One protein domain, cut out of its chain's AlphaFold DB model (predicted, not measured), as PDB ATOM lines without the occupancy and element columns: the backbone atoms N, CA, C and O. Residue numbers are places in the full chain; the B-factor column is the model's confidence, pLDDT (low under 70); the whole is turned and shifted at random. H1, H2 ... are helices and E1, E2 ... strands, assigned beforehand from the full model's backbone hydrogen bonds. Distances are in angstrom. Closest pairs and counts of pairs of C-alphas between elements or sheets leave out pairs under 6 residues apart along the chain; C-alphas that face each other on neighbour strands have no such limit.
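This is residues 16 to 80 of the 80 residues of an uncharacterized protein of Richelia intracellularis HM01 (UniProt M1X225). Two short strands, E1 and E2, make a hairpin at one end of an elongated helical body; H1 folds back along H2, long H4 slants past. The 65 printed residues are mostly helix, with H1, H2, E1, E2, H3, H4 in order. It is only just compact, close to loose: radius of gyration of the C-alphas 12.6 A, spans 41 by 22 by 17 A.

Antiparallel E1, residues 45 to 48, and E2, residues 53 to 56, have N 46 and O 55 within hydrogen-bond range, 2.8 A. H2, residues 34 to 42, touches H3, residues 57 to 60, closest at C-alphas 42 and 58, 5.2 A, and H1, residues 16 to 28. H4, residues 63 to 79, only just touches H2, with 3 C-alpha pairs within 8 A. Every O i to N i+4 pair is within range in H2 and H4, 7 of 9 in H1.

H4 runs 24.7 A from C-alpha 63 at (39.549, -23.652, -24.111) to C-alpha 79 at (25.047, -43.350, -27.459).

The printed part has no cut; pLDDT is under 70 at residue 80.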
ATOM      1  N   HIS A  16      39.732 -35.960 -11.855       77.19
ATOM      2  CA  HIS A  16      38.944 -36.750 -12.805       77.19
ATOM      3  C   HIS A  16      37.705 -37.393 -12.156       77.19
ATOM      4  O   HIS A  16      36.631 -37.350 -12.746       77.19
ATOM      5  N   THR A  17      37.824 -37.918 -10.931       82.25
ATOM      6  CA  THR A  17      36.686 -38.480 -10.185       82.25
ATOM      7  C   THR A  17      35.678 -37.397  -9.817       82.25
ATOM      8  O   THR A  17      34.494 -37.559 -10.074       82.25
ATOM      9  N   VAL A  18      36.153 -36.258  -9.302       86.19
ATOM     10  CA  VAL A  18      35.290 -35.129  -8.913       86.19
ATOM     11  C   VAL A  18      34.524 -34.579 -10.116       86.19
ATOM     12  O   VAL A  18      33.328 -34.316 -10.022       86.19
ATOM     13  N   VAL A  19      35.194 -34.427 -11.261       87.56
ATOM     14  CA  VAL A  19      34.552 -33.991 -12.507       87.56
ATOM     15  C   VAL A  19      33.493 -35.004 -12.938       87.56
ATOM     16  O   VAL A  19      32.364 -34.605 -13.203       87.56
ATOM     17  N   ALA A  20      33.815 -36.302 -12.953       86.56
ATOM     18  CA  ALA A  20      32.866 -37.345 -13.341       86.56
ATOM     19  C   ALA A  20      31.622 -37.367 -12.437       86.56
ATOM     20  O   ALA A  20      30.502 -37.378 -12.941       86.56
ATOM     21  N   GLU A  21      31.798 -37.294 -11.116       89.62
ATOM     22  CA  GLU A  21      30.694 -37.251 -10.148       89.62
ATOM     23  C   GLU A  21      29.794 -36.030 -10.343       89.62
ATOM     24  O   GLU A  21      28.572 -36.140 -10.260       89.62
ATOM     25  N   LYS A  22      30.378 -34.859 -10.620       89.38
ATOM     26  CA  LYS A  22      29.614 -33.626 -10.860       89.38
ATOM     27  C   LYS A  22      28.921 -33.610 -12.218       89.38
ATOM     28  O   LYS A  22      27.895 -32.955 -12.364       89.38
ATOM     29  N   MET A  23      29.474 -34.315 -13.198       88.38
ATOM     30  CA  MET A  23      28.912 -34.417 -14.542       88.38
ATOM     31  C   MET A  23      27.846 -35.501 -14.671       88.38
ATOM     32  O   MET A  23      26.959 -35.375 -15.511       88.38
ATOM     33  N   TYR A  24      27.896 -36.536 -13.834       88.44
ATOM     34  CA  TYR A  24      26.963 -37.656 -13.882       88.44
ATOM     35  C   TYR A  24      25.476 -37.246 -13.822       88.44
ATOM     36  O   TYR A  24      24.714 -37.730 -14.658       88.44
ATOM     37  N   PRO A  25      25.039 -36.310 -12.954       90.00
ATOM     38  CA  PRO A  25      23.654 -35.838 -12.954       90.00
ATOM     39  C   PRO A  25      23.226 -35.219 -14.289       90.00
ATOM     40  O   PRO A  25      22.118 -35.463 -14.744       90.00
ATOM     41  N   LEU A  26      24.120 -34.487 -14.968       89.25
ATOM     42  CA  LEU A  26      23.807 -33.871 -16.264       89.25
ATOM     43  C   LEU A  26      23.535 -34.917 -17.352       89.25
ATOM     44  O   LEU A  26      22.731 -34.660 -18.248       89.25
ATOM     45  N   LEU A  27      24.207 -36.074 -17.276       86.62
ATOM     46  CA  LEU A  27      23.967 -37.213 -18.165       86.62
ATOM     47  C   LEU A  27      22.591 -37.832 -17.883       86.62
ATOM     48  O   LEU A  27      21.816 -38.039 -18.810       86.62
ATOM     49  N   VAL A  28      22.287 -38.099 -16.607       87.00
ATOM     50  CA  VAL A  28      21.031 -38.743 -16.176       87.00
ATOM     51  C   VAL A  28      19.815 -37.871 -16.483       87.00
ATOM     52  O   VAL A  28      18.809 -38.373 -16.982       87.00
ATOM     53  N   ASP A  29      19.921 -36.565 -16.242       88.19
ATOM     54  CA  ASP A  29      18.826 -35.615 -16.449       88.19
ATOM     55  C   ASP A  29      18.686 -35.188 -17.924       88.19
ATOM     56  O   ASP A  29      17.777 -34.437 -18.279       88.19
ATOM     57  N   ASN A  30      19.572 -35.672 -18.803       84.31
ATOM     58  CA  ASN A  30      19.620 -35.336 -20.227       84.31
ATOM     59  C   ASN A  30      19.755 -33.819 -20.494       84.31
ATOM     60  O   ASN A  30      19.311 -33.304 -21.522       84.31
ATOM     61  N   THR A  31      20.384 -33.085 -19.573       87.06
ATOM     62  CA  THR A  31      20.510 -31.617 -19.607       87.06
ATOM     63  C   THR A  31      21.905 -31.145 -20.013       87.06
ATOM     64  O   THR A  31      22.339 -30.065 -19.604       87.06
ATOM     65  N   ILE A  32      22.652 -31.951 -20.768       87.62
ATOM     66  CA  ILE A  32      24.005 -31.585 -21.191       87.62
ATOM     67  C   ILE A  32      23.945 -30.410 -22.165       87.62
ATOM     68  O   ILE A  32      23.531 -30.537 -23.317       87.62
ATOM     69  N   THR A  33      24.429 -29.262 -21.707       88.62
ATOM     70  CA  THR A  33      24.713 -28.096 -22.541       88.62
ATOM     71  C   THR A  33      26.115 -27.586 -22.245       88.62
ATOM     72  O   THR A  33      26.690 -27.872 -21.193       88.62
ATOM     73  N   GLU A  34      26.665 -26.816 -23.181       89.06
ATOM     74  CA  GLU A  34      27.953 -26.139 -23.015       89.06
ATOM     75  C   GLU A  34      27.973 -25.317 -21.724       89.06
ATOM     76  O   GLU A  34      28.809 -25.565 -20.858       89.06
ATOM     77  N   ASP A  35      26.990 -24.435 -21.537       91.12
ATOM     78  CA  ASP A  35      26.893 -23.566 -20.358       91.12
ATOM     79  C   ASP A  35      26.885 -24.349 -19.039       91.12
ATOM     80  O   ASP A  35      27.579 -23.977 -18.094       91.12
ATOM     81  N   ARG A  36      26.159 -25.474 -18.979       90.25
ATOM     82  CA  ARG A  36      26.108 -26.338 -17.785       90.25
ATOM     83  C   ARG A  36      27.439 -27.022 -17.506       90.25
ATOM     84  O   ARG A  36      27.828 -27.160 -16.348       90.25
ATOM     85  N   ILE A  37      28.151 -27.436 -18.551       89.94
ATOM     86  CA  ILE A  37      29.495 -28.001 -18.415       89.94
ATOM     87  C   ILE A  37      30.460 -26.938 -17.879       89.94
ATOM     88  O   ILE A  37      31.192 -27.216 -16.928       89.94
ATOM     89  N   PHE A  38      30.438 -25.721 -18.429       91.00
ATOM     90  CA  PHE A  38      31.268 -24.617 -17.934       91.00
ATOM     91  C   PHE A  38      30.922 -24.242 -16.487       91.00
ATOM     92  O   PHE A  38      31.829 -24.023 -15.686       91.00
ATOM     93  N   GLU A  39      29.636 -24.232 -16.123       92.19
ATOM     94  CA  GLU A  39      29.168 -24.002 -14.751       92.19
ATOM     95  C   GLU A  39      29.737 -25.053 -13.785       92.19
ATOM     96  O   GLU A  39      30.323 -24.705 -12.755       92.19
ATOM     97  N   VAL A  40      29.657 -26.340 -14.147       91.50
ATOM     98  CA  VAL A  40      30.231 -27.432 -13.349       91.50
ATOM     99  C   VAL A  40      31.741 -27.278 -13.202       91.50
ATOM    100  O   VAL A  40      32.244 -27.352 -12.081       91.50
ATOM    101  N   LEU A  41      32.470 -27.031 -14.290       89.75
ATOM    102  CA  LEU A  41      33.921 -26.844 -14.230       89.75
ATOM    103  C   LEU A  41      34.294 -25.631 -13.362       89.75
ATOM    104  O   LEU A  41      35.231 -25.707 -12.569       89.75
ATOM    105  N   SER A  42      33.549 -24.531 -13.460       91.25
ATOM    106  CA  SER A  42      33.803 -23.318 -12.676       91.25
ATOM    107  C   SER A  42      33.538 -23.540 -11.182       91.25
ATOM    108  O   SER A  42      34.237 -23.003 -10.323       91.25
ATOM    109  N   SER A  43      32.586 -24.419 -10.853       92.00
ATOM    110  CA  SER A  43      32.240 -24.761  -9.468       92.00
ATOM    111  C   SER A  43      33.297 -25.586  -8.721       92.00
ATOM    112  O   SER A  43      33.165 -25.778  -7.512       92.00
ATOM    113  N   ILE A  44      34.325 -26.099  -9.408       89.50
ATOM    114  CA  ILE A  44      35.354 -26.962  -8.813       89.50
ATOM    115  C   ILE A  44      36.580 -26.108  -8.445       89.50
ATOM    116  O   ILE A  44      37.376 -25.786  -9.332       89.50
ATOM    117  N   PRO A  45      36.787 -25.759  -7.159       88.31
ATOM    118  CA  PRO A  45      37.975 -25.036  -6.733       88.31
ATOM    119  C   PRO A  45      39.193 -25.963  -6.702       88.31
ATOM    120  O   PRO A  45      39.174 -27.051  -6.120       88.31
ATOM    121  N   VAL A  46      40.291 -25.505  -7.291       85.75
ATOM    122  CA  VAL A  46      41.573 -26.204  -7.325       85.75
ATOM    123  C   VAL A  46      42.610 -25.398  -6.557       85.75
ATOM    124  O   VAL A  46      42.935 -24.256  -6.886       85.75
ATOM    125  N   LYS A  47      43.161 -26.028  -5.520       83.19
ATOM    126  CA  LYS A  47      44.229 -25.469  -4.690       83.19
ATOM    127  C   LYS A  47      45.553 -25.469  -5.448       83.19
ATOM    128  O   LYS A  47      46.070 -26.528  -5.803       83.19
ATOM    129  N   ILE A  48      46.149 -24.293  -5.619       79.56
ATOM    130  CA  ILE A  48      47.463 -24.106  -6.247       79.56
ATOM    131  C   ILE A  48      48.467 -23.483  -5.265       79.56
ATOM    132  O   ILE A  48      48.106 -22.887  -4.247       79.56
ATOM    133  N   GLY A  49      49.763 -23.651  -5.547       75.06
ATOM    134  CA  GLY A  49      50.839 -23.066  -4.736       75.06
ATOM    135  C   GLY A  49      50.904 -23.595  -3.295       75.06
ATOM    136  O   GLY A  49      51.160 -22.821  -2.376       75.06
ATOM    137  N   GLY A  50      50.625 -24.888  -3.088       75.44
ATOM    138  CA  GLY A  50      50.598 -25.512  -1.758       75.44
ATOM    139  C   GLY A  50      49.361 -25.155  -0.925       75.44
ATOM    140  O   GLY A  50      49.434 -25.163   0.298       75.44
ATOM    141  N   GLY A  51      48.246 -24.795  -1.574       76.50
ATOM    142  CA  GLY A  51      46.998 -24.409  -0.904       76.50
ATOM    143  C   GLY A  51      46.890 -22.923  -0.560       76.50
ATOM    144  O   GLY A  51      45.963 -22.531   0.135       76.50
ATOM    145  N   LYS A  52      47.815 -22.088  -1.047       78.69
ATOM    146  CA  LYS A  52      47.810 -20.636  -0.799       78.69
ATOM    147  C   LYS A  52      46.782 -19.877  -1.636       78.69
ATOM    148  O   LYS A  52      46.442 -18.748  -1.293       78.69
ATOM    149  N   LYS A  53      46.353 -20.454  -2.759       81.94
ATOM    150  CA  LYS A  53      45.332 -19.891  -3.643       81.94
ATOM    151  C   LYS A  53      44.418 -20.995  -4.146       81.94
ATOM    152  O   LYS A  53      44.864 -22.125  -4.335       81.94
ATOM    153  N   GLU A  54      43.174 -20.630  -4.404       85.88
ATOM    154  CA  GLU A  54      42.184 -21.473  -5.060       85.88
ATOM    155  C   GLU A  54      41.762 -20.785  -6.354       85.88
ATOM    156  O   GLU A  54      41.514 -19.579  -6.358       85.88
ATOM    157  N   LEU A  55      41.752 -21.540  -7.447       86.69
ATOM    158  CA  LEU A  55      41.245 -21.099  -8.743       86.69
ATOM    159  C   LEU A  55      40.207 -22.105  -9.235       86.69
ATOM    160  O   LEU A  55      40.360 -23.297  -8.957       86.69
ATOM    161  N   PRO A  56      39.170 -21.663  -9.955       89.56
ATOM    162  CA  PRO A  56      38.221 -22.583 -10.559       89.56
ATOM    163  C   PRO A  56      38.923 -23.446 -11.614       89.56
ATOM    164  O   PRO A  56      39.886 -23.020 -12.257       89.56
ATOM    165  N   LEU A  57      38.439 -24.673 -11.814       87.06
ATOM    166  CA  LEU A  57      39.033 -25.594 -12.785       87.06
ATOM    167  C   LEU A  57      38.991 -25.026 -14.216       87.06
ATOM    168  O   LEU A  57      39.906 -25.288 -14.992       87.06
ATOM    169  N   THR A  58      37.999 -24.195 -14.551       88.94
ATOM    170  CA  THR A  58      37.930 -23.471 -15.835       88.94
ATOM    171  C   THR A  58      39.159 -22.613 -16.115       88.94
ATOM    172  O   THR A  58      39.607 -22.568 -17.256       88.94
ATOM    173  N   ASP A  59      39.739 -21.987 -15.088       86.81
ATOM    174  CA  ASP A  59      40.907 -21.105 -15.234       86.81
ATOM    175  C   ASP A  59      42.207 -21.897 -15.432       86.81
ATOM    176  O   ASP A  59      43.229 -21.350 -15.845       86.81
ATOM    177  N   LEU A  60      42.177 -23.196 -15.129       83.94
ATOM    178  CA  LEU A  60      43.315 -24.104 -15.256       83.94
ATOM    179  C   LEU A  60      43.268 -24.946 -16.536       83.94
ATOM    180  O   LEU A  60      44.255 -25.605 -16.871       83.94
ATOM    181  N   LEU A  61      42.139 -24.949 -17.246       84.06
ATOM    182  CA  LEU A  61      41.939 -25.715 -18.472       84.06
ATOM    183  C   LEU A  61      42.026 -24.810 -19.699       84.06
ATOM    184  O   LEU A  61      41.413 -23.749 -19.760       84.06
ATOM    185  N   THR A  62      42.708 -25.273 -20.745       85.88
ATOM    186  CA  THR A  62      42.652 -24.590 -22.045       85.88
ATOM    187  C   THR A  62      41.236 -24.649 -22.623       85.88
ATOM    188  O   THR A  62      40.528 -25.637 -22.419       85.88
ATOM    189  N   LEU A  63      40.841 -23.640 -23.408       85.06
ATOM    190  CA  LEU A  63      39.549 -23.652 -24.111       85.06
ATOM    191  C   LEU A  63      39.378 -24.909 -24.977       85.06
ATOM    192  O   LEU A  63      38.298 -25.488 -25.016       85.06
ATOM    193  N   GLN A  64      40.454 -25.388 -25.611       85.44
ATOM    194  CA  GLN A  64      40.424 -26.616 -26.408       85.44
ATOM    195  C   GLN A  64      40.040 -27.839 -25.562       85.44
ATOM    196  O   GLN A  64      39.220 -28.647 -25.994       85.44
ATOM    197  N   SER A  65      40.602 -27.982 -24.357       84.62
ATOM    198  CA  SER A  65      40.258 -29.083 -23.448       84.62
ATOM    199  C   SER A  65      38.791 -29.025 -23.014       84.62
ATOM    200  O   SER A  65      38.139 -30.064 -22.931       84.62
ATOM    201  N   GLN A  66      38.269 -27.819 -22.782       85.75
ATOM    202  CA  GLN A  66      36.872 -27.603 -22.398       85.75
ATOM    203  C   GLN A  66      35.924 -27.983 -23.548       85.75
ATOM    204  O   GLN A  66      34.999 -28.765 -23.346       85.75
ATOM    205  N   MET A  67      36.222 -27.551 -24.779       88.44
ATOM    206  CA  MET A  67      35.454 -27.939 -25.971       88.44
ATOM    207  C   MET A  67      35.523 -29.442 -26.258       88.44
ATOM    208  O   MET A  67      34.529 -30.051 -26.652       88.44
ATOM    209  N   HIS A  68      36.682 -30.067 -26.040       89.81
ATOM    210  CA  HIS A  68      36.820 -31.511 -26.209       89.81
ATOM    211  C   HIS A  68      35.937 -32.285 -25.222       89.81
ATOM    212  O   HIS A  68      35.278 -33.246 -25.617       89.81
ATOM    213  N   LEU A  69      35.868 -31.832 -23.966       88.69
ATOM    214  CA  LEU A  69      34.993 -32.417 -22.953       88.69
ATOM    215  C   LEU A  69      33.516 -32.276 -23.333       88.69
ATOM    216  O   LEU A  69      32.788 -33.261 -23.268       88.69
ATOM    217  N   VAL A  70      33.093 -31.093 -23.793       89.69
ATOM    218  CA  VAL A  70      31.734 -30.880 -24.323       89.69
ATOM    219  C   VAL A  70      31.413 -31.900 -25.408       89.69
ATOM    220  O   VAL A  70      30.366 -32.540 -25.350       89.69
ATOM    221  N   ASN A  71      32.314 -32.082 -26.374       90.81
ATOM    222  CA  ASN A  71      32.088 -33.018 -27.468       90.81
ATOM    223  C   ASN A  71      31.938 -34.461 -26.966       90.81
ATOM    224  O   ASN A  71      30.975 -35.121 -27.334       90.81
ATOM    225  N   ILE A  72      32.838 -34.925 -26.089       90.62
ATOM    226  CA  ILE A  72      32.761 -36.276 -25.504       90.62
ATOM    227  C   ILE A  72      31.431 -36.477 -24.772       90.62
ATOM    228  O   ILE A  72      30.759 -37.480 -24.990       90.62
ATOM    229  N   MET A  73      31.036 -35.518 -23.933       89.50
ATOM    230  CA  MET A  73      29.798 -35.590 -23.154       89.50
ATOM    231  C   MET A  73      28.564 -35.661 -24.053       89.50
ATOM    232  O   MET A  73      27.648 -36.441 -23.798       89.50
ATOM    233  N   ARG A  74      28.557 -34.879 -25.135       88.38
ATOM    234  CA  ARG A  74      27.460 -34.842 -26.104       88.38
ATOM    235  C   ARG A  74      27.377 -36.129 -26.921       88.38
ATOM    236  O   ARG A  74      26.285 -36.645 -27.116       88.38
ATOM    237  N   THR A  75      28.517 -36.661 -27.366       88.56
ATOM    238  CA  THR A  75      28.577 -37.960 -28.052       88.56
ATOM    239  C   THR A  75      28.070 -39.073 -27.141       88.56
ATOM    240  O   THR A  75      27.214 -39.846 -27.549       88.56
ATOM    241  N   PHE A  76      28.516 -39.105 -25.886       86.94
ATOM    242  CA  PHE A  76      28.097 -40.126 -24.930       86.94
ATOM    243  C   PHE A  76      26.586 -40.096 -24.648       86.94
ATOM    244  O   PHE A  76      25.956 -41.141 -24.574       86.94
ATOM    245  N   GLN A  77      25.980 -38.908 -24.560       83.62
ATOM    246  CA  GLN A  77      24.526 -38.752 -24.413       83.62
ATOM    247  C   GLN A  77      23.729 -39.252 -25.624       83.62
ATOM    248  O   GLN A  77      22.573 -39.618 -25.468       83.62
ATOM    249  N   GLN A  78      24.317 -39.244 -26.823       84.31
ATOM    250  CA  GLN A  78      23.678 -39.790 -28.024       84.31
ATOM    251  C   GLN A  78      23.798 -41.315 -28.125       84.31
ATOM    252  O   GLN A  78      23.017 -41.932 -28.845       84.31
ATOM    253  N   GLU A  79      24.793 -41.906 -27.461       81.69
ATOM    254  CA  GLU A  79      25.047 -43.350 -27.459       81.69
ATOM    255  C   GLU A  79      24.302 -44.105 -26.340       81.69
ATOM    256  O   GLU A  79      24.273 -45.337 -26.368       81.69
ATOM    257  N   ILE A  80      23.707 -43.386 -25.380       65.50
ATOM    258  CA  ILE A  80      22.808 -43.919 -24.338       65.50
ATOM    259  C   ILE A  80      21.359 -43.870 -24.821       65.50
ATOM    260  O   ILE A  80      20.650 -44.883 -24.612       65.50
TER     261      ILE A  80